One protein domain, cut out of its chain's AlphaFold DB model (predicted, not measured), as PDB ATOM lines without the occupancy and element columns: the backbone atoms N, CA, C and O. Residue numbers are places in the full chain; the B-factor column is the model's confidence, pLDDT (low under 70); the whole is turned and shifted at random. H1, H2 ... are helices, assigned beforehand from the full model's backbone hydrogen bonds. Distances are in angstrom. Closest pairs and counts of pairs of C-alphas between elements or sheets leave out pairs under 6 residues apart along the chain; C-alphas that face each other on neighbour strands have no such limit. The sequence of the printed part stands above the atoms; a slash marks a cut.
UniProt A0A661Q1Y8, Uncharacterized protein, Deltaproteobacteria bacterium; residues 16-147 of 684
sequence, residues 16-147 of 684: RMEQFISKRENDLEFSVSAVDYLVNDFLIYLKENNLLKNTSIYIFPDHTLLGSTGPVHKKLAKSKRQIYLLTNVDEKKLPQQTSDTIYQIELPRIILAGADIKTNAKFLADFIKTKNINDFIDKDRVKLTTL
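Overview. This is residues 16 to 147 of the 684 residues of an uncharacterized protein of Deltaproteobacteria bacterium (UniProt A0A661Q1Y8). Helices are scattered loosely along looping chain: long H2 makes one side with short H1 by it, H4 and H5 lie on the other, and residues 58 to 59 pair antiparallel with 86 to 87 between. Residues 138 to 143 of H6 stick out. The 132 residues hold six named helices, H1 to H6, no named strand: all helix, with 62 residues in helices; loose, radius of gyration of the C-alphas 18.7 A, spans 50 by 44 by 29 A.

Arrangement. Start at H1, residues 16 to 19, close but not clearly touching H2, residues 27 to 48: closest C-alphas Met 17 and Ala 34, 6.5 A. H4, residues 104 to 114, and H5, residues 124 to 127, only just touch, with 3 C-alpha pairs within 8 A, closest Glu 106 and Ala 125, 5.9 A. H3, residues 71 to 76, and H6, residues 133 to 147, are apart. O i to N i+4 pairs are within hydrogen-bond range throughout H2 and H3, 5 of 7 in H4, 9 of 11 in H6.

Along the chain. Find C-alpha 27 at (37.606, 153.544, 39.364); H2 runs 31.0 A. H6 ends at C-alpha 147, (24.294, 172.276, 10.383).

Size, cuts and confidence. The printed part has no cut; links H2 to H3 and H3 to H4 are long. Look for pLDDT under 70 in 18 residues, among them 65 to 71.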
ATOM      1  N   ARG A  16      40.718 143.688  33.241       92.44
ATOM      2  CA  ARG A  16      41.756 143.227  32.301       92.44
ATOM      3  C   ARG A  16      43.046 144.040  32.415       92.44
ATOM      4  O   ARG A  16      44.102 143.542  32.040       92.44
ATOM      5  N   MET A  17      42.962 145.267  32.932       93.75
ATOM      6  CA  MET A  17      44.097 146.173  33.085       93.75
ATOM      7  C   MET A  17      44.897 145.943  34.374       93.75
ATOM      8  O   MET A  17      46.004 146.461  34.480       93.75
ATOM      9  N   GLU A  18      44.411 145.138  35.330       93.94
ATOM     10  CA  GLU A  18      45.132 144.849  36.588       93.94
ATOM     11  C   GLU A  18      46.501 144.184  36.363       93.94
ATOM     12  O   GLU A  18      47.394 144.311  37.196       93.94
ATOM     13  N   GLN A  19      46.683 143.498  35.230       95.00
ATOM     14  CA  GLN A  19      47.965 142.891  34.863       95.00
ATOM     15  C   GLN A  19      49.016 143.917  34.400       95.00
ATOM     16  O   GLN A  19      50.203 143.607  34.381       95.00
ATOM     17  N   PHE A  20      48.589 145.126  34.019       93.62
ATOM     18  CA  PHE A  20      49.443 146.162  33.429       93.62
ATOM     19  C   PHE A  20      49.615 147.383  34.336       93.62
ATOM     20  O   PHE A  20      50.651 148.045  34.301       93.62
ATOM     21  N   ILE A  21      48.606 147.697  35.151       94.00
ATOM     22  CA  ILE A  21      48.586 148.869  36.027       94.00
ATOM     23  C   ILE A  21      48.111 148.505  37.435       94.00
ATOM     24  O   ILE A  21      47.249 147.649  37.634       94.00
ATOM     25  N   SER A  22      48.652 149.196  38.437       92.56
ATOM     26  CA  SER A  22      48.264 148.996  39.833       92.56
ATOM     27  C   SER A  22      46.880 149.573  40.147       92.56
ATOM     28  O   SER A  22      46.407 150.524  39.516       92.56
ATOM     29  N   LYS A  23      46.224 149.006  41.168       89.12
ATOM     30  CA  LYS A  23      44.954 149.525  41.698       89.12
ATOM     31  C   LYS A  23      45.104 150.983  42.141       89.12
ATOM     32  O   LYS A  23      46.142 151.382  42.667       89.12
ATOM     33  N   ARG A  24      44.044 151.769  41.941       88.12
ATOM     34  CA  ARG A  24      43.961 153.185  42.331       88.12
ATOM     35  C   ARG A  24      42.881 153.394  43.384       88.12
ATOM     36  O   ARG A  24      42.097 152.488  43.646       88.12
ATOM     37  N   GLU A  25      42.838 154.586  43.977       84.12
ATOM     38  CA  GLU A  25      41.889 154.914  45.053       84.12
ATOM     39  C   GLU A  25      40.423 154.837  44.607       84.12
ATOM     40  O   GLU A  25      39.529 154.671  45.432       84.12
ATOM     41  N   ASN A  26      40.161 154.997  43.310       82.25
ATOM     42  CA  ASN A  26      38.831 154.911  42.724       82.25
ATOM     43  C   ASN A  26      38.905 154.499  41.248       82.25
ATOM     44  O   ASN A  26      39.943 154.636  40.595       82.25
ATOM     45  N   ASP A  27      37.770 154.032  40.735       84.31
ATOM     46  CA  ASP A  27      37.606 153.544  39.364       84.31
ATOM     47  C   ASP A  27      38.008 154.589  38.316       84.31
ATOM     48  O   ASP A  27      38.614 154.241  37.308       84.31
ATOM     49  N   LEU A  28      37.777 155.878  38.580       78.38
ATOM     50  CA  LEU A  28      38.147 156.972  37.684       78.38
ATOM     51  C   LEU A  28      39.667 157.140  37.557       78.38
ATOM     52  O   LEU A  28      40.189 157.257  36.448       78.38
ATOM     53  N   GLU A  29      40.392 157.137  38.677       80.56
ATOM     54  CA  GLU A  29      41.861 157.178  38.682       80.56
ATOM     55  C   GLU A  29      42.460 155.919  38.032       80.56
ATOM     56  O   GLU A  29      43.490 155.994  37.347       80.56
ATOM     57  N   PHE A  30      41.802 154.769  38.201       86.31
ATOM     58  CA  PHE A  30      42.185 153.526  37.539       86.31
ATOM     59  C   PHE A  30      41.979 153.609  36.019       86.31
ATOM     60  O   PHE A  30      42.924 153.354  35.276       86.31
ATOM     61  N   SER A  31      40.810 154.060  35.545       83.75
ATOM     62  CA  SER A  31      40.545 154.280  34.114       83.75
ATOM     63  C   SER A  31      41.546 155.257  33.491       83.75
ATOM     64  O   SER A  31      42.024 155.038  32.384       83.75
ATOM     65  N   VAL A  32      41.910 156.319  34.214       80.50
ATOM     66  CA  VAL A  32      42.938 157.285  33.799       80.50
ATOM     67  C   VAL A  32      44.297 156.613  33.605       80.50
ATOM     68  O   VAL A  32      44.939 156.823  32.580       80.50
ATOM     69  N   SER A  33      44.717 155.783  34.560       86.88
ATOM     70  CA  SER A  33      45.980 155.041  34.454       86.88
ATOM     71  C   SER A  33      45.949 154.032  33.306       86.88
ATOM     72  O   SER A  33      46.968 153.804  32.662       86.88
ATOM     73  N   ALA A  34      44.779 153.449  33.029       88.25
ATOM     74  CA  ALA A  34      44.609 152.509  31.931       88.25
ATOM     75  C   ALA A  34      44.769 153.206  30.579       88.25
ATOM     76  O   ALA A  34      45.482 152.699  29.721       88.25
ATOM     77  N   VAL A  35      44.158 154.382  30.400       86.06
ATOM     78  CA  VAL A  35      44.318 155.181  29.175       86.06
ATOM     79  C   VAL A  35      45.781 155.569  28.963       86.06
ATOM     80  O   VAL A  35      46.276 155.433  27.851       86.06
ATOM     81  N   ASP A  36      46.475 156.003  30.016       86.44
ATOM     82  CA  ASP A  36      47.896 156.360  29.945       86.44
ATOM     83  C   ASP A  36      48.762 155.175  29.484       86.44
ATOM     84  O   ASP A  36      49.523 155.288  28.522       86.44
ATOM     85  N   TYR A  37      48.555 154.000  30.092       92.00
ATOM     86  CA  TYR A  37      49.225 152.768  29.679       92.00
ATOM     87  C   TYR A  37      48.927 152.408  28.220       92.00
ATOM     88  O   TYR A  37      49.853 152.156  27.459       92.00
ATOM     89  N   LEU A  38      47.652 152.412  27.814       90.75
ATOM     90  CA  LEU A  38      47.235 152.025  26.462       90.75
ATOM     91  C   LEU A  38      47.778 152.975  25.388       90.75
ATOM     92  O   LEU A  38      48.140 152.531  24.302       90.75
ATOM     93  N   VAL A  39      47.863 154.276  25.680       88.56
ATOM     94  CA  VAL A  39      48.491 155.244  24.772       88.56
ATOM     95  C   VAL A  39      49.985 154.957  24.640       88.56
ATOM     96  O   VAL A  39      50.500 154.940  23.523       88.56
ATOM     97  N   ASN A  40      50.683 154.699  25.749       90.81
ATOM     98  CA  ASN A  40      52.102 154.354  25.712       90.81
ATOM     99  C   ASN A  40      52.359 153.036  24.960       90.81
ATOM    100  O   ASN A  40      53.234 152.990  24.099       90.81
ATOM    101  N   ASP A  41      51.574 151.996  25.238       94.12
ATOM    102  CA  ASP A  41      51.649 150.695  24.566       94.12
ATOM    103  C   ASP A  41      51.435 150.829  23.050       94.12
ATOM    104  O   ASP A  41      52.243 150.354  22.252       94.12
ATOM    105  N   PHE A  42      50.429 151.605  22.635       92.31
ATOM    106  CA  PHE A  42      50.198 151.917  21.225       92.31
ATOM    107  C   PHE A  42      51.399 152.618  20.567       92.31
ATOM    108  O   PHE A  42      51.785 152.278  19.446       92.31
ATOM    109  N   LEU A  43      52.027 153.577  21.253       90.38
ATOM    110  CA  LEU A  43      53.216 154.267  20.739       90.38
ATOM    111  C   LEU A  43      54.431 153.336  20.630       90.38
ATOM    112  O   LEU A  43      55.177 153.429  19.650       90.38
ATOM    113  N   ILE A  44      54.620 152.434  21.598       93.81
ATOM    114  CA  ILE A  44      55.658 151.398  21.555       93.81
ATOM    115  C   ILE A  44      55.417 150.478  20.359       93.81
ATOM    116  O   ILE A  44      56.318 150.323  19.537       93.81
ATOM    117  N   TYR A  45      54.190 149.980  20.182       95.12
ATOM    118  CA  TYR A  45      53.813 149.142  19.046       95.12
ATOM    119  C   TYR A  45      54.142 149.810  17.702       95.12
ATOM    120  O   TYR A  45      54.770 149.198  16.833       95.12
ATOM    121  N   LEU A  46      53.779 151.086  17.524       94.00
ATOM    122  CA  LEU A  46      54.100 151.823  16.297       94.00
ATOM    123  C   LEU A  46      55.610 151.968  16.080       94.00
ATOM    124  O   LEU A  46      56.072 151.954  14.936       94.00
ATOM    125  N   LYS A  47      56.385 152.137  17.157       93.19
ATOM    126  CA  LYS A  47      57.843 152.261  17.095       93.19
ATOM    127  C   LYS A  47      58.505 150.932  16.729       93.19
ATOM    128  O   LYS A  47      59.339 150.918  15.829       93.19
ATOM    129  N   GLU A  48      58.119 149.840  17.382       96.06
ATOM    130  CA  GLU A  48      58.666 148.493  17.156       96.06
ATOM    131  C   GLU A  48      58.363 147.972  15.747       96.06
ATOM    132  O   GLU A  48      59.207 147.334  15.123       96.06
ATOM    133  N   ASN A  49      57.200 148.330  15.196       95.12
ATOM    134  CA  ASN A  49      56.800 147.958  13.839       95.12
ATOM    135  C   ASN A  49      57.260 148.961  12.762       95.12
ATOM    136  O   ASN A  49      56.832 148.869  11.614       95.12
ATOM    137  N   ASN A  50      58.121 149.930  13.099       93.31
ATOM    138  CA  ASN A  50      58.614 150.975  12.189       93.31
ATOM    139  C   ASN A  50      57.519 151.830  11.511       93.31
ATOM    140  O   ASN A  50      57.769 152.476  10.494       93.31
ATOM    141  N   LEU A  51      56.319 151.893  12.090       92.50
ATOM    142  CA  LEU A  51      55.187 152.670  11.575       92.50
ATOM    143  C   LEU A  51      55.232 154.133  12.037       92.50
ATOM    144  O   LEU A  51      54.747 155.027  11.342       92.50
ATOM    145  N   LEU A  52      55.856 154.399  13.190       89.31
ATOM    146  CA  LEU A  52      55.851 155.721  13.824       89.31
ATOM    147  C   LEU A  52      56.462 156.826  12.945       89.31
ATOM    148  O   LEU A  52      55.992 157.958  12.975       89.31
ATOM    149  N   LYS A  53      57.479 156.506  12.129       85.69
ATOM    150  CA  LYS A  53      58.162 157.487  11.261       85.69
ATOM    151  C   LYS A  53      57.259 158.082  10.174       85.69
ATOM    152  O   LYS A  53      57.539 159.184   9.719       85.69
ATOM    153  N   ASN A  54      56.216 157.362   9.763       87.31
ATOM    154  CA  ASN A  54      55.281 157.781   8.715       87.31
ATOM    155  C   ASN A  54      53.846 157.946   9.248       87.31
ATOM    156  O   ASN A  54      52.883 157.816   8.500       87.31
ATOM    157  N   THR A  55      53.695 158.177  10.554       89.94
ATOM    158  CA  THR A  55      52.386 158.303  11.199       89.94
ATOM    159  C   THR A  55      52.320 159.607  11.979       89.94
ATOM    160  O   THR A  55      53.062 159.794  12.943       89.94
ATOM    161  N   SER A  56      51.395 160.486  11.594       92.62
ATOM    162  CA  SER A  56      51.046 161.679  12.369       92.62
ATOM    163  C   SER A  56      49.956 161.325  13.381       92.62
ATOM    164  O   SER A  56      48.892 160.826  13.018       92.62
ATOM    165  N   ILE A  57      50.226 161.565  14.659       91.44
ATOM    166  CA  ILE A  57      49.354 161.237  15.788       91.44
ATOM    167  C   ILE A  57      48.858 162.539  16.399       91.44
ATOM    168  O   ILE A  57      49.645 163.452  16.643       91.44
ATOM    169  N   TYR A  58      47.560 162.606  16.682       91.31
ATOM    170  CA  TYR A  58      46.923 163.739  17.342       91.31
ATOM    171  C   TYR A  58      46.055 163.225  18.484       91.31
ATOM    172  O   TYR A  58      45.201 162.366  18.276       91.31
ATOM    173  N   ILE A  59      46.261 163.756  19.687       87.75
ATOM    174  CA  ILE A  59      45.480 163.422  20.879       87.75
ATOM    175  C   ILE A  59      44.918 164.723  21.437       87.75
ATOM    176  O   ILE A  59      45.671 165.605  21.853       87.75
ATOM    177  N   PHE A  60      43.594 164.845  21.458       86.44
ATOM    178  CA  PHE A  60      42.915 166.021  21.990       86.44
ATOM    179  C   PHE A  60      41.593 165.652  22.686       86.44
ATOM    180  O   PHE A  60      40.971 164.651  22.327       86.44
ATOM    181  N   PRO A  61      41.152 166.450  23.672       78.62
ATOM    182  CA  PRO A  61      39.853 166.315  24.317       78.62
ATOM    183  C   PRO A  61      38.713 166.943  23.497       78.62
ATOM    184  O   PRO A  61      38.889 168.011  22.905       78.62
ATOM    185  N   ASP A  62      37.516 166.351  23.530       69.25
ATOM    186  CA  ASP A  62      36.288 166.938  22.979       69.25
ATOM    187  C   ASP A  62      35.660 167.989  23.916       69.25
ATOM    188  O   ASP A  62      35.166 169.012  23.443       69.25
ATOM    189  N   HIS A  63      35.738 167.798  25.238       71.69
ATOM    190  CA  HIS A  63      35.232 168.736  26.245       71.69
ATOM    191  C   HIS A  63      36.127 168.828  27.498       71.69
ATOM    192  O   HIS A  63      37.071 168.065  27.683       71.69
ATOM    193  N   THR A  64      35.852 169.782  28.393       70.19
ATOM    194  CA  THR A  64      36.442 169.816  29.746       70.19
ATOM    195  C   THR A  64      35.701 168.857  30.681       70.19
ATOM    196  O   THR A  64      34.561 168.496  30.402       70.19
ATOM    197  N   LEU A  65      36.308 168.426  31.795       66.81
ATOM    198  CA  LEU A  65      35.671 167.484  32.734       66.81
ATOM    199  C   LEU A  65      34.230 167.909  33.082       66.81
ATOM    200  O   LEU A  65      34.018 168.997  33.616       66.81
ATOM    201  N   LEU A  66      33.267 167.021  32.825       59.50
ATOM    202  CA  LEU A  66      31.857 167.225  33.148       59.50
ATOM    203  C   LEU A  66      31.562 166.777  34.585       59.50
ATOM    204  O   LEU A  66      32.007 165.709  35.010       59.50
ATOM    205  N   GLY A  67      30.773 167.572  35.315       61.25
ATOM    206  CA  GLY A  67      30.353 167.266  36.684       61.25
ATOM    207  C   GLY A  67      30.977 168.134  37.778       61.25
ATOM    208  O   GLY A  67      32.009 168.751  37.554       61.25
ATOM    209  N   SER A  68      30.359 168.175  38.968       58.53
ATOM    210  CA  SER A  68      30.770 169.052  40.086       58.53
ATOM    211  C   SER A  68      31.008 168.344  41.430       58.53
ATOM    212  O   SER A  68      31.362 168.991  42.417       58.53
ATOM    213  N   THR A  69      30.834 167.021  41.504       59.81
ATOM    214  CA  THR A  69      30.848 166.260  42.766       59.81
ATOM    215  C   THR A  69      31.885 165.135  42.756       59.81
ATOM    216  O   THR A  69      32.166 164.557  41.712       59.81
ATOM    217  N   GLY A  70      32.426 164.791  43.930       67.62
ATOM    218  CA  GLY A  70      33.327 163.644  44.125       67.62
ATOM    219  C   GLY A  70      34.765 164.012  44.539       67.62
ATOM    220  O   GLY A  70      35.195 165.158  44.371       67.62
ATOM    221  N   PRO A  71      35.527 163.059  45.110       68.12
ATOM    222  CA  PRO A  71      36.879 163.296  45.629       68.12
ATOM    223  C   PRO A  71      37.872 163.701  44.532       68.12
ATOM    224  O   PRO A  71      38.665 164.620  44.735       68.12
ATOM    225  N   VAL A  72      37.773 163.108  43.339       70.31
ATOM    226  CA  VAL A  72      38.614 163.469  42.188       70.31
ATOM    227  C   VAL A  72      38.313 164.889  41.705       70.31
ATOM    228  O   VAL A  72      39.238 165.653  41.441       70.31
ATOM    229  N   HIS A  73      37.042 165.308  41.684       68.44
ATOM    230  CA  HIS A  73      36.685 166.690  41.356       68.44
ATOM    231  C   HIS A  73      37.292 167.680  42.364       68.44
ATOM    232  O   HIS A  73      37.869 168.685  41.961       68.44
ATOM    233  N   LYS A  74      37.244 167.374  43.671       71.38
ATOM    234  CA  LYS A  74      37.876 168.200  44.719       71.38
ATOM    235  C   LYS A  74      39.399 168.290  44.567       71.38
ATOM    236  O   LYS A  74      39.958 169.362  44.789       71.38
ATOM    237  N   LYS A  75      40.072 167.196  44.185       71.56
ATOM    238  CA  LYS A  75      41.516 167.201  43.883       71.56
ATOM    239  C   LYS A  75      41.815 168.073  42.654       71.56
ATOM    240  O   LYS A  75      42.697 168.925  42.709       71.56
ATOM    241  N   LEU A  76      41.047 167.906  41.576       69.25
ATOM    242  CA  LEU A  76      41.270 168.577  40.289       69.25
ATOM    243  C   LEU A  76      40.770 170.030  40.230       69.25
ATOM    244  O   LEU A  76      41.210 170.781  39.367       69.25
ATOM    245  N   ALA A  77      39.874 170.456  41.125       65.94
ATOM    246  CA  ALA A  77      39.424 171.849  41.229       65.94
ATOM    247  C   ALA A  77      40.534 172.806  41.704       65.94
ATOM    248  O   ALA A  77      40.405 174.017  41.555       65.94
ATOM    249  N   LYS A  78      41.632 172.271  42.256       71.19
ATOM    250  CA  LYS A  78      42.790 173.050  42.718       71.19
ATOM    251  C   LYS A  78      43.701 173.532  41.581       71.19
ATOM    252  O   LYS A  78      44.620 174.297  41.848       71.19
ATOM    253  N   SER A  79      43.475 173.101  40.336       67.38
ATOM    254  CA  SER A  79      44.281 173.499  39.176       67.38
ATOM    255  C   SER A  79      43.427 174.079  38.045       67.38
ATOM    256  O   SER A  79      42.314 173.628  37.765       67.38
ATOM    257  N   LYS A  80      43.963 175.103  37.368       65.69
ATOM    258  CA  LYS A  80      43.354 175.682  36.166       65.69
ATOM    259  C   LYS A  80      43.495 174.677  35.022       65.69
ATOM    260  O   LYS A  80      44.609 174.313  34.658       65.69
ATOM    261  N   ARG A  81      42.372 174.213  34.472       68.81
ATOM    262  CA  ARG A  81      42.347 173.224  33.384       68.81
ATOM    263  C   ARG A  81      42.041 173.886  32.050       68.81
ATOM    264  O   ARG A  81      41.172 174.748  31.965       68.81
ATOM    265  N   GLN A  82      42.753 173.450  31.020       71.38
ATOM    266  CA  GLN A  82      42.577 173.868  29.633       71.38
ATOM    267  C   GLN A  82      42.448 172.627  28.751       71.38
ATOM    268  O   GLN A  82      42.920 171.548  29.112       71.38
ATOM    269  N   ILE A  83      41.778 172.760  27.612       78.31
ATOM    270  CA  ILE A  83      41.831 171.759  26.541       78.31
ATOM    271  C   ILE A  83      43.263 171.767  25.973       78.31
ATOM    272  O   ILE A  83      43.939 172.791  26.041       78.31
ATOM    273  N   TYR A  84      43.740 170.630  25.470       83.62
ATOM    274  CA  TYR A  84      45.081 170.496  24.897       83.62
ATOM    275  C   TYR A  84      45.037 169.810  23.532       83.62
ATOM    276  O   TYR A  84      44.072 169.128  23.203       83.62
ATOM    277  N   LEU A  85      46.113 169.949  22.767       88.38
ATOM    278  CA  LEU A  85      46.378 169.173  21.562       88.38
ATOM    279  C   LEU A  85      47.802 168.633  21.677       88.38
ATOM    280  O   LEU A  85      48.743 169.412  21.785       88.38
ATOM    281  N   LEU A  86      47.956 167.312  21.695       88.69
ATOM    282  CA  LEU A  86      49.262 166.653  21.666       88.69
ATOM    283  C   LEU A  86      49.481 166.048  20.288       88.69
ATOM    284  O   LEU A  86      48.569 165.437  19.729       88.69
ATOM    285  N   THR A  87      50.695 166.182  19.764       91.56
ATOM    286  CA  THR A  87      51.079 165.564  18.497       91.56
ATOM    287  C   THR A  87      52.563 165.227  18.450       91.56
ATOM    288  O   THR A  87      53.368 165.849  19.139       91.56
ATOM    289  N   ASN A  88      52.919 164.222  17.649       90.69
ATOM    290  CA  ASN A  88      54.305 163.880  17.317       90.69
ATOM    291  C   ASN A  88      54.821 164.612  16.060       90.69
ATOM    292  O   ASN A  88      55.951 164.369  15.639       90.69
ATOM    293  N   VAL A  89      54.001 165.466  15.438       92.81
ATOM    294  CA  VAL A  89      54.393 166.264  14.275       92.81
ATOM    295  C   VAL A  89      55.267 167.441  14.712       92.81
ATOM    296  O   VAL A  89      54.960 168.117  15.688       92.81
ATOM    297  N   ASP A  90      56.340 167.700  13.958       89.12
ATOM    298  CA  ASP A  90      57.185 168.885  14.145       89.12
ATOM    299  C   ASP A  90      56.347 170.164  14.000       89.12
ATOM    300  O   ASP A  90      55.692 170.384  12.978       89.12
ATOM    301  N   GLU A  91      56.395 171.014  15.020       89.75
ATOM    302  CA  GLU A  91      55.660 172.275  15.117       89.75
ATOM    303  C   GLU A  91      55.860 173.191  13.897       89.75
ATOM    304  O   GLU A  91      54.936 173.887  13.477       89.75
ATOM    305  N   LYS A  92      57.029 173.135  13.246       89.00
ATOM    306  CA  LYS A  92      57.331 173.920  12.036       89.00
ATOM    307  C   LYS A  92      56.471 173.536  10.831       89.00
ATOM    308  O   LYS A  92      56.396 174.296   9.871       89.00
ATOM    309  N   LYS A  93      55.859 172.348  10.851       88.06
ATOM    310  CA  LYS A  93      54.938 171.874   9.808       88.06
ATOM    311  C   LYS A  93      53.491 172.289  10.069       88.06
ATOM    312  O   LYS A  93      52.636 172.075   9.210       88.06
ATOM    313  N   LEU A  94      53.193 172.834  11.247       90.69
ATOM    314  CA  LEU A  94      51.836 173.159  11.655       90.69
ATOM    315  C   LEU A  94      51.500 174.631  11.362       90.69
ATOM    316  O   LEU A  94      52.362 175.502  11.476       90.69
ATOM    317  N   PRO A  95      50.237 174.935  11.007       85.81
ATOM    318  CA  PRO A  95      49.805 176.305  10.745       85.81
ATOM    319  C   PRO A  95      49.697 177.171  12.011       85.81
ATOM    320  O   PRO A  95      49.656 178.393  11.892       85.81
ATOM    321  N   GLN A  96      49.652 176.555  13.194       86.06
ATOM    322  CA  GLN A  96      49.609 177.208  14.501       86.06
ATOM    323  C   GLN A  96      50.739 176.661  15.374       86.06
ATOM    324  O   GLN A  96      51.035 175.464  15.333       86.06
ATOM    325  N   GLN A  97      51.352 177.542  16.154       85.44
ATOM    326  CA  GLN A  97      52.412 177.221  17.104       85.44
ATOM    327  C   GLN A  97      51.824 176.954  18.499       85.44
ATOM    328  O   GLN A  97      50.697 177.331  18.814       85.44
ATOM    329  N   THR A  98      52.608 176.342  19.378       82.94
ATOM    330  CA  THR A  98      52.269 176.018  20.773       82.94
ATOM    331  C   THR A  98      51.956 177.271  21.594       82.94
ATOM    332  O   THR A  98      51.197 177.211  22.559       82.94
ATOM    333  N   SER A  99      52.530 178.418  21.217       84.12
ATOM    334  CA  SER A  99      52.227 179.721  21.819       84.12
ATOM    335  C   SER A  99      50.873 180.295  21.399       84.12
ATOM    336  O   SER A  99      50.382 181.221  22.047       84.12
ATOM    337  N   ASP A 100      50.281 179.787  20.317       85.12
ATOM    338  CA  ASP A 100      49.048 180.321  19.759       85.12
ATOM    339  C   ASP A 100      47.821 179.760  20.486       85.12
ATOM    340  O   ASP A 100      47.807 178.653  21.026       85.12
ATOM    341  N   THR A 101      46.736 180.535  20.482       85.12
ATOM    342  CA  THR A 101      45.436 180.015  20.919       85.12
ATOM    343  C   THR A 101      44.835 179.180  19.796       85.12
ATOM    344  O   THR A 101      44.512 179.721  18.743       85.12
ATOM    345  N   ILE A 102      44.657 177.882  20.044       85.94
ATOM    346  CA  ILE A 102      44.092 176.931  19.080       85.94
ATOM    347  C   ILE A 102      42.601 176.731  19.355       85.94
ATOM    348  O   ILE A 102      42.201 176.437  20.485       85.94
ATOM    349  N   TYR A 103      41.777 176.826  18.312       85.69
ATOM    350  CA  TYR A 103      40.340 176.557  18.389       85.69
ATOM    351  C   TYR A 103      40.003 175.188  17.785       85.69
ATOM    352  O   TYR A 103      40.548 174.794  16.758       85.69
ATOM    353  N   GLN A 104      39.037 174.464  18.366       84.31
ATOM    354  CA  GLN A 104      38.636 173.135  17.865       84.31
ATOM    355  C   GLN A 104      38.204 173.147  16.385       84.31
ATOM    356  O   GLN A 104      38.434 172.176  15.667       84.31
ATOM    357  N   ILE A 105      37.633 174.255  15.900       86.44
ATOM    358  CA  ILE A 105      37.238 174.421  14.489       86.44
ATOM    359  C   ILE A 105      38.428 174.445  13.510       86.44
ATOM    360  O   ILE A 105      38.224 174.316  12.303       86.44
ATOM    361  N   GLU A 106      39.656 174.610  14.008       88.69
ATOM    362  CA  GLU A 106      40.893 174.626  13.219       88.69
ATOM    363  C   GLU A 106      41.558 173.245  13.130       88.69
ATOM    364  O   GLU A 106      42.410 173.036  12.264       88.69
ATOM    365  N   LEU A 107      41.144 172.282  13.966       90.44
ATOM    366  CA  LEU A 107      41.733 170.939  14.020       90.44
ATOM    367  C   LEU A 107      41.826 170.248  12.651       90.44
ATOM    368  O   LEU A 107      42.889 169.695  12.370       90.44
ATOM    369  N   PRO A 108      40.816 170.305  11.754       91.38
ATOM    370  CA  PRO A 108      40.940 169.689  10.434       91.38
ATOM    371  C   PRO A 108      42.136 170.220   9.634       91.38
ATOM    372  O   PRO A 108      42.838 169.445   8.990       91.38
ATOM    373  N   ARG A 109      42.420 171.527   9.713       89.75
ATOM    374  CA  ARG A 109      43.567 172.137   9.024       89.75
ATOM    375  C   ARG A 109      44.888 171.699   9.639       89.75
ATOM    376  O   ARG A 109      45.811 171.373   8.902       89.75
ATOM    377  N   ILE A 110      44.962 171.676  10.969       91.69
ATOM    378  CA  ILE A 110      46.162 171.266  11.712       91.69
ATOM    379  C   ILE A 110      46.507 169.800  11.413       91.69
ATOM    380  O   ILE A 110      47.670 169.483  11.163       91.69
ATOM    381  N   ILE A 111      45.495 168.927  11.381       93.00
ATOM    382  CA  ILE A 111      45.647 167.498  11.081       93.00
ATOM    383  C   ILE A 111      46.131 167.287   9.645       93.00
ATOM    384  O   ILE A 111      47.090 166.554   9.422       93.00
ATOM    385  N   LEU A 112      45.501 167.942   8.664       92.81
ATOM    386  CA  LEU A 112      45.884 167.781   7.259       92.81
ATOM    387  C   LEU A 112      47.280 168.336   6.972       92.81
ATOM    388  O   LEU A 112      48.048 167.693   6.262       92.81
ATOM    389  N   ALA A 113      47.625 169.486   7.556       90.56
ATOM    390  CA  ALA A 113      48.946 170.084   7.403       90.56
ATOM    391  C   ALA A 113      50.047 169.185   7.978       90.56
ATOM    392  O   ALA A 113      51.033 168.907   7.299       90.56
ATOM    393  N   GLY A 114      49.873 168.664   9.195       91.25
ATOM    394  CA  GLY A 114      50.888 167.791   9.783       91.25
ATOM    395  C   GLY A 114      50.911 166.367   9.225       91.25
ATOM    396  O   GLY A 114      51.887 165.652   9.443       91.25
ATOM    397  N   ALA A 115      49.888 165.960   8.471       91.12
ATOM    398  CA  ALA A 115      49.902 164.754   7.641       91.12
ATOM    399  C   ALA A 115      50.454 164.993   6.217       91.12
ATOM    400  O   ALA A 115      50.495 164.054   5.427       91.12
ATOM    401  N   ASP A 116      50.858 166.226   5.883       90.19
ATOM    402  CA  ASP A 116      51.317 166.651   4.549       90.19
ATOM    403  C   ASP A 116      50.295 166.372   3.423       90.19
ATOM    404  O   ASP A 116      50.629 166.074   2.273       90.19
ATOM    405  N   ILE A 117      49.001 166.467   3.750       91.44
ATOM    406  CA  ILE A 117      47.908 166.243   2.802       91.44
ATOM    407  C   ILE A 117      47.538 167.567   2.138       91.44
ATOM    408  O   ILE A 117      46.935 168.457   2.745       91.44
ATOM    409  N   LYS A 118      47.826 167.675   0.837       89.94
ATOM    410  CA  LYS A 118      47.324 168.777   0.008       89.94
ATOM    411  C   LYS A 118      45.824 168.612  -0.204       89.94
ATOM    412  O   LYS A 118      45.367 167.589  -0.705       89.94
ATOM    413  N   THR A 119      45.060 169.640   0.145       87.88
ATOM    414  CA  THR A 119      43.606 169.648  -0.009       87.88
ATOM    415  C   THR A 119      43.126 170.963  -0.611       87.88
ATOM    416  O   THR A 119      43.686 172.027  -0.346       87.88
ATOM    417  N   ASN A 120      42.072 170.895  -1.419       90.56
ATOM    418  CA  ASN A 120      41.292 172.056  -1.852       90.56
ATOM    419  C   ASN A 120      40.035 172.262  -0.985       90.56
ATOM    420  O   ASN A 120      39.271 173.199  -1.235       90.56
ATOM    421  N   ALA A 121      39.816 171.406   0.021       84.69
ATOM    422  CA  ALA A 121      38.703 171.526   0.946       84.69
ATOM    423  C   ALA A 121      38.781 172.852   1.708       84.69
ATOM    424  O   ALA A 121      39.848 173.277   2.154       84.69
ATOM    425  N   LYS A 122      37.625 173.502   1.856       87.56
ATOM    426  CA  LYS A 122      37.465 174.706   2.669       87.56
ATOM    427  C   LYS A 122      36.789 174.333   3.977       87.56
ATOM    428  O   LYS A 122      35.726 173.713   3.971       87.56
ATOM    429  N   PHE A 123      37.391 174.728   5.087       86.94
ATOM    430  CA  PHE A 123      36.868 174.510   6.429       86.94
ATOM    431  C   PHE A 123      36.198 175.772   6.953       86.94
ATOM    432  O   PHE A 123      36.450 176.871   6.465       86.94
ATOM    433  N   LEU A 124      35.361 175.634   7.983       85.75
ATOM    434  CA  LEU A 124      34.677 176.772   8.605       85.75
ATOM    435  C   LEU A 124      35.655 177.897   8.979       85.75
ATOM    436  O   LEU A 124      35.376 179.062   8.708       85.75
ATOM    437  N   ALA A 125      36.817 177.534   9.527       84.62
ATOM    438  CA  ALA A 125      37.881 178.468   9.881       84.62
ATOM    439  C   ALA A 125      38.359 179.338   8.699       84.62
ATOM    440  O   ALA A 125      38.742 180.482   8.911       84.62
ATOM    441  N   ASP A 126      38.274 178.856   7.453       84.88
ATOM    442  CA  ASP A 126      38.707 179.606   6.260       84.88
ATOM    443  C   ASP A 126      37.761 180.756   5.894       84.88
ATOM    444  O   ASP A 126      38.132 181.664   5.148       84.88
ATOM    445  N   PHE A 127      36.532 180.726   6.409       84.75
ATOM    446  CA  PHE A 127      35.514 181.742   6.151       84.75
ATOM    447  C   PHE A 127      35.411 182.781   7.276       84.75
ATOM    448  O   PHE A 127      34.762 183.816   7.099       84.75
ATOM    449  N   ILE A 128      36.050 182.538   8.422       87.00
ATOM    450  CA  ILE A 128      36.013 183.439   9.576       87.00
ATOM    451  C   ILE A 128      37.079 184.519   9.392       87.00
ATOM    452  O   ILE A 128      38.273 184.271   9.509       87.00
ATOM    453  N   LYS A 129      36.636 185.748   9.110       80.44
ATOM    454  CA  LYS A 129      37.523 186.909   8.899       80.44
ATOM    455  C   LYS A 129      37.771 187.748  10.159       80.44
ATOM    456  O   LYS A 129      38.505 188.732  10.101       80.44
ATOM    457  N   THR A 130      37.123 187.418  11.278       78.12
ATOM    458  CA  THR A 130      37.287 188.150  12.545       78.12
ATOM    459  C   THR A 130      38.502 187.651  13.320       78.12
ATOM    460  O   THR A 130      38.821 186.466  13.284       78.12
ATOM    461  N   LYS A 131      39.153 188.555  14.064       72.88
ATOM    462  CA  LYS A 131      40.229 188.205  15.005       72.88
ATOM    463  C   LYS A 131      39.708 187.547  16.288       72.88
ATOM    464  O   LYS A 131      40.477 186.876  16.964       72.88
ATOM    465  N   ASN A 132      38.426 187.728  16.625       81.69
ATOM    466  CA  ASN A 132      37.801 187.088  17.783       81.69
ATOM    467  C   ASN A 132      36.893 185.938  17.329       81.69
ATOM    468  O   ASN A 132      35.732 186.145  16.970       81.69
ATOM    469  N   ILE A 133      37.453 184.726  17.308       83.44
ATOM    470  CA  ILE A 133      36.762 183.511  16.858       83.44
ATOM    471  C   ILE A 133      35.633 183.122  17.823       83.44
ATOM    472  O   ILE A 133      34.580 182.681  17.363       83.44
ATOM    473  N   ASN A 134      35.803 183.336  19.133       82.19
ATOM    474  CA  ASN A 134      34.768 183.022  20.124       82.19
ATOM    475  C   ASN A 134      33.498 183.846  19.894       82.19
ATOM    476  O   ASN A 134      32.415 183.273  19.846       82.19
ATOM    477  N   ASP A 135      33.627 185.148  19.624       84.19
ATOM    478  CA  ASP A 135      32.469 186.003  19.332       84.19
ATOM    479  C   ASP A 135      31.707 185.535  18.082       84.19
ATOM    480  O   ASP A 135      30.476 185.582  18.047       84.19
ATOM    481  N   PHE A 136      32.422 185.076  17.047       86.94
ATOM    482  CA  PHE A 136      31.790 184.501  15.856       86.94
ATOM    483  C   PHE A 136      31.026 183.222  16.202       86.94
ATOM    484  O   PHE A 136      29.861 183.079  15.831       86.94
ATOM    485  N   ILE A 137      31.664 182.305  16.934       83.75
ATOM    486  CA  ILE A 137      31.044 181.043  17.345       83.75
ATOM    487  C   ILE A 137      29.801 181.313  18.198       83.75
ATOM    488  O   ILE A 137      28.762 180.709  17.942       83.75
ATOM    489  N   ASP A 138      29.870 182.234  19.159       81.06
ATOM    490  CA  ASP A 138      28.751 182.567  20.044       81.06
ATOM    491  C   ASP A 138      27.594 183.219  19.283       81.06
ATOM    492  O   ASP A 138      26.433 182.835  19.459       81.06
ATOM    493  N   LYS A 139      27.900 184.150  18.372       82.88
ATOM    494  CA  LYS A 139      26.904 184.815  17.523       82.88
ATOM    495  C   LYS A 139      26.197 183.842  16.578       82.88
ATOM    496  O   LYS A 139      24.992 183.967  16.355       82.88
ATOM    497  N   ASP A 140      26.927 182.886  16.011       80.00
ATOM    498  CA  ASP A 140      26.417 181.964  14.992       80.00
ATOM    499  C   ASP A 140      26.130 180.549  15.531       80.00
ATOM    500  O   ASP A 140      25.773 179.648  14.765       80.00
ATOM    501  N   ARG A 141      26.181 180.356  16.858       79.81
ATOM    502  CA  ARG A 141      26.020 179.066  17.554       79.81
ATOM    503  C   ARG A 141      24.820 178.262  17.068       79.81
ATOM    504  O   ARG A 141      24.925 177.057  16.840       79.81
ATOM    505  N   VAL A 142      23.677 178.921  16.876       66.12
ATOM    506  CA  VAL A 142      22.434 178.276  16.422       66.12
ATOM    507  C   VAL A 142      22.569 177.746  14.995       66.12
ATOM    508  O   VAL A 142      22.167 176.614  14.722       66.12
ATOM    509  N   LYS A 143      23.173 178.517  14.082       70.50
ATOM    510  CA  LYS A 143      23.388 178.095  12.688       70.50
ATOM    511  C   LYS A 143      24.363 176.924  12.620       70.50
ATOM    512  O   LYS A 143      24.072 175.938  11.948       70.50
ATOM    513  N   LEU A 144      25.464 177.005  13.370       75.31
ATOM    514  CA  LEU A 144      26.468 175.942  13.468       75.31
ATOM    515  C   LEU A 144      25.863 174.647  14.034       75.31
ATOM    516  O   LEU A 144      26.040 173.575  13.462       75.31
ATOM    517  N   THR A 145      25.050 174.750  15.090       67.12
ATOM    518  CA  THR A 145      24.332 173.602  15.676       67.12
ATOM    519  C   THR A 145      23.299 173.023  14.703       67.12
ATOM    520  O   THR A 145      23.132 171.809  14.609       67.12
ATOM    521  N   THR A 146      22.622 173.878  13.933       61.81
ATOM    522  CA  THR A 146      21.640 173.446  12.928       61.81
ATOM    523  C   THR A 146      22.299 172.659  11.796       61.81
ATOM    524  O   THR A 146      21.707 171.690  11.329       61.81
ATOM    525  N   LEU A 147      23.521 173.017  11.387       60.53
ATOM    526  CA  LEU A 147      24.294 172.276  10.383       60.53
ATOM    527  C   LEU A 147      24.606 170.844  10.856       60.53
ATOM    528  O   LEU A 147      24.385 169.892  10.111       60.53
TER     529      LEU A 147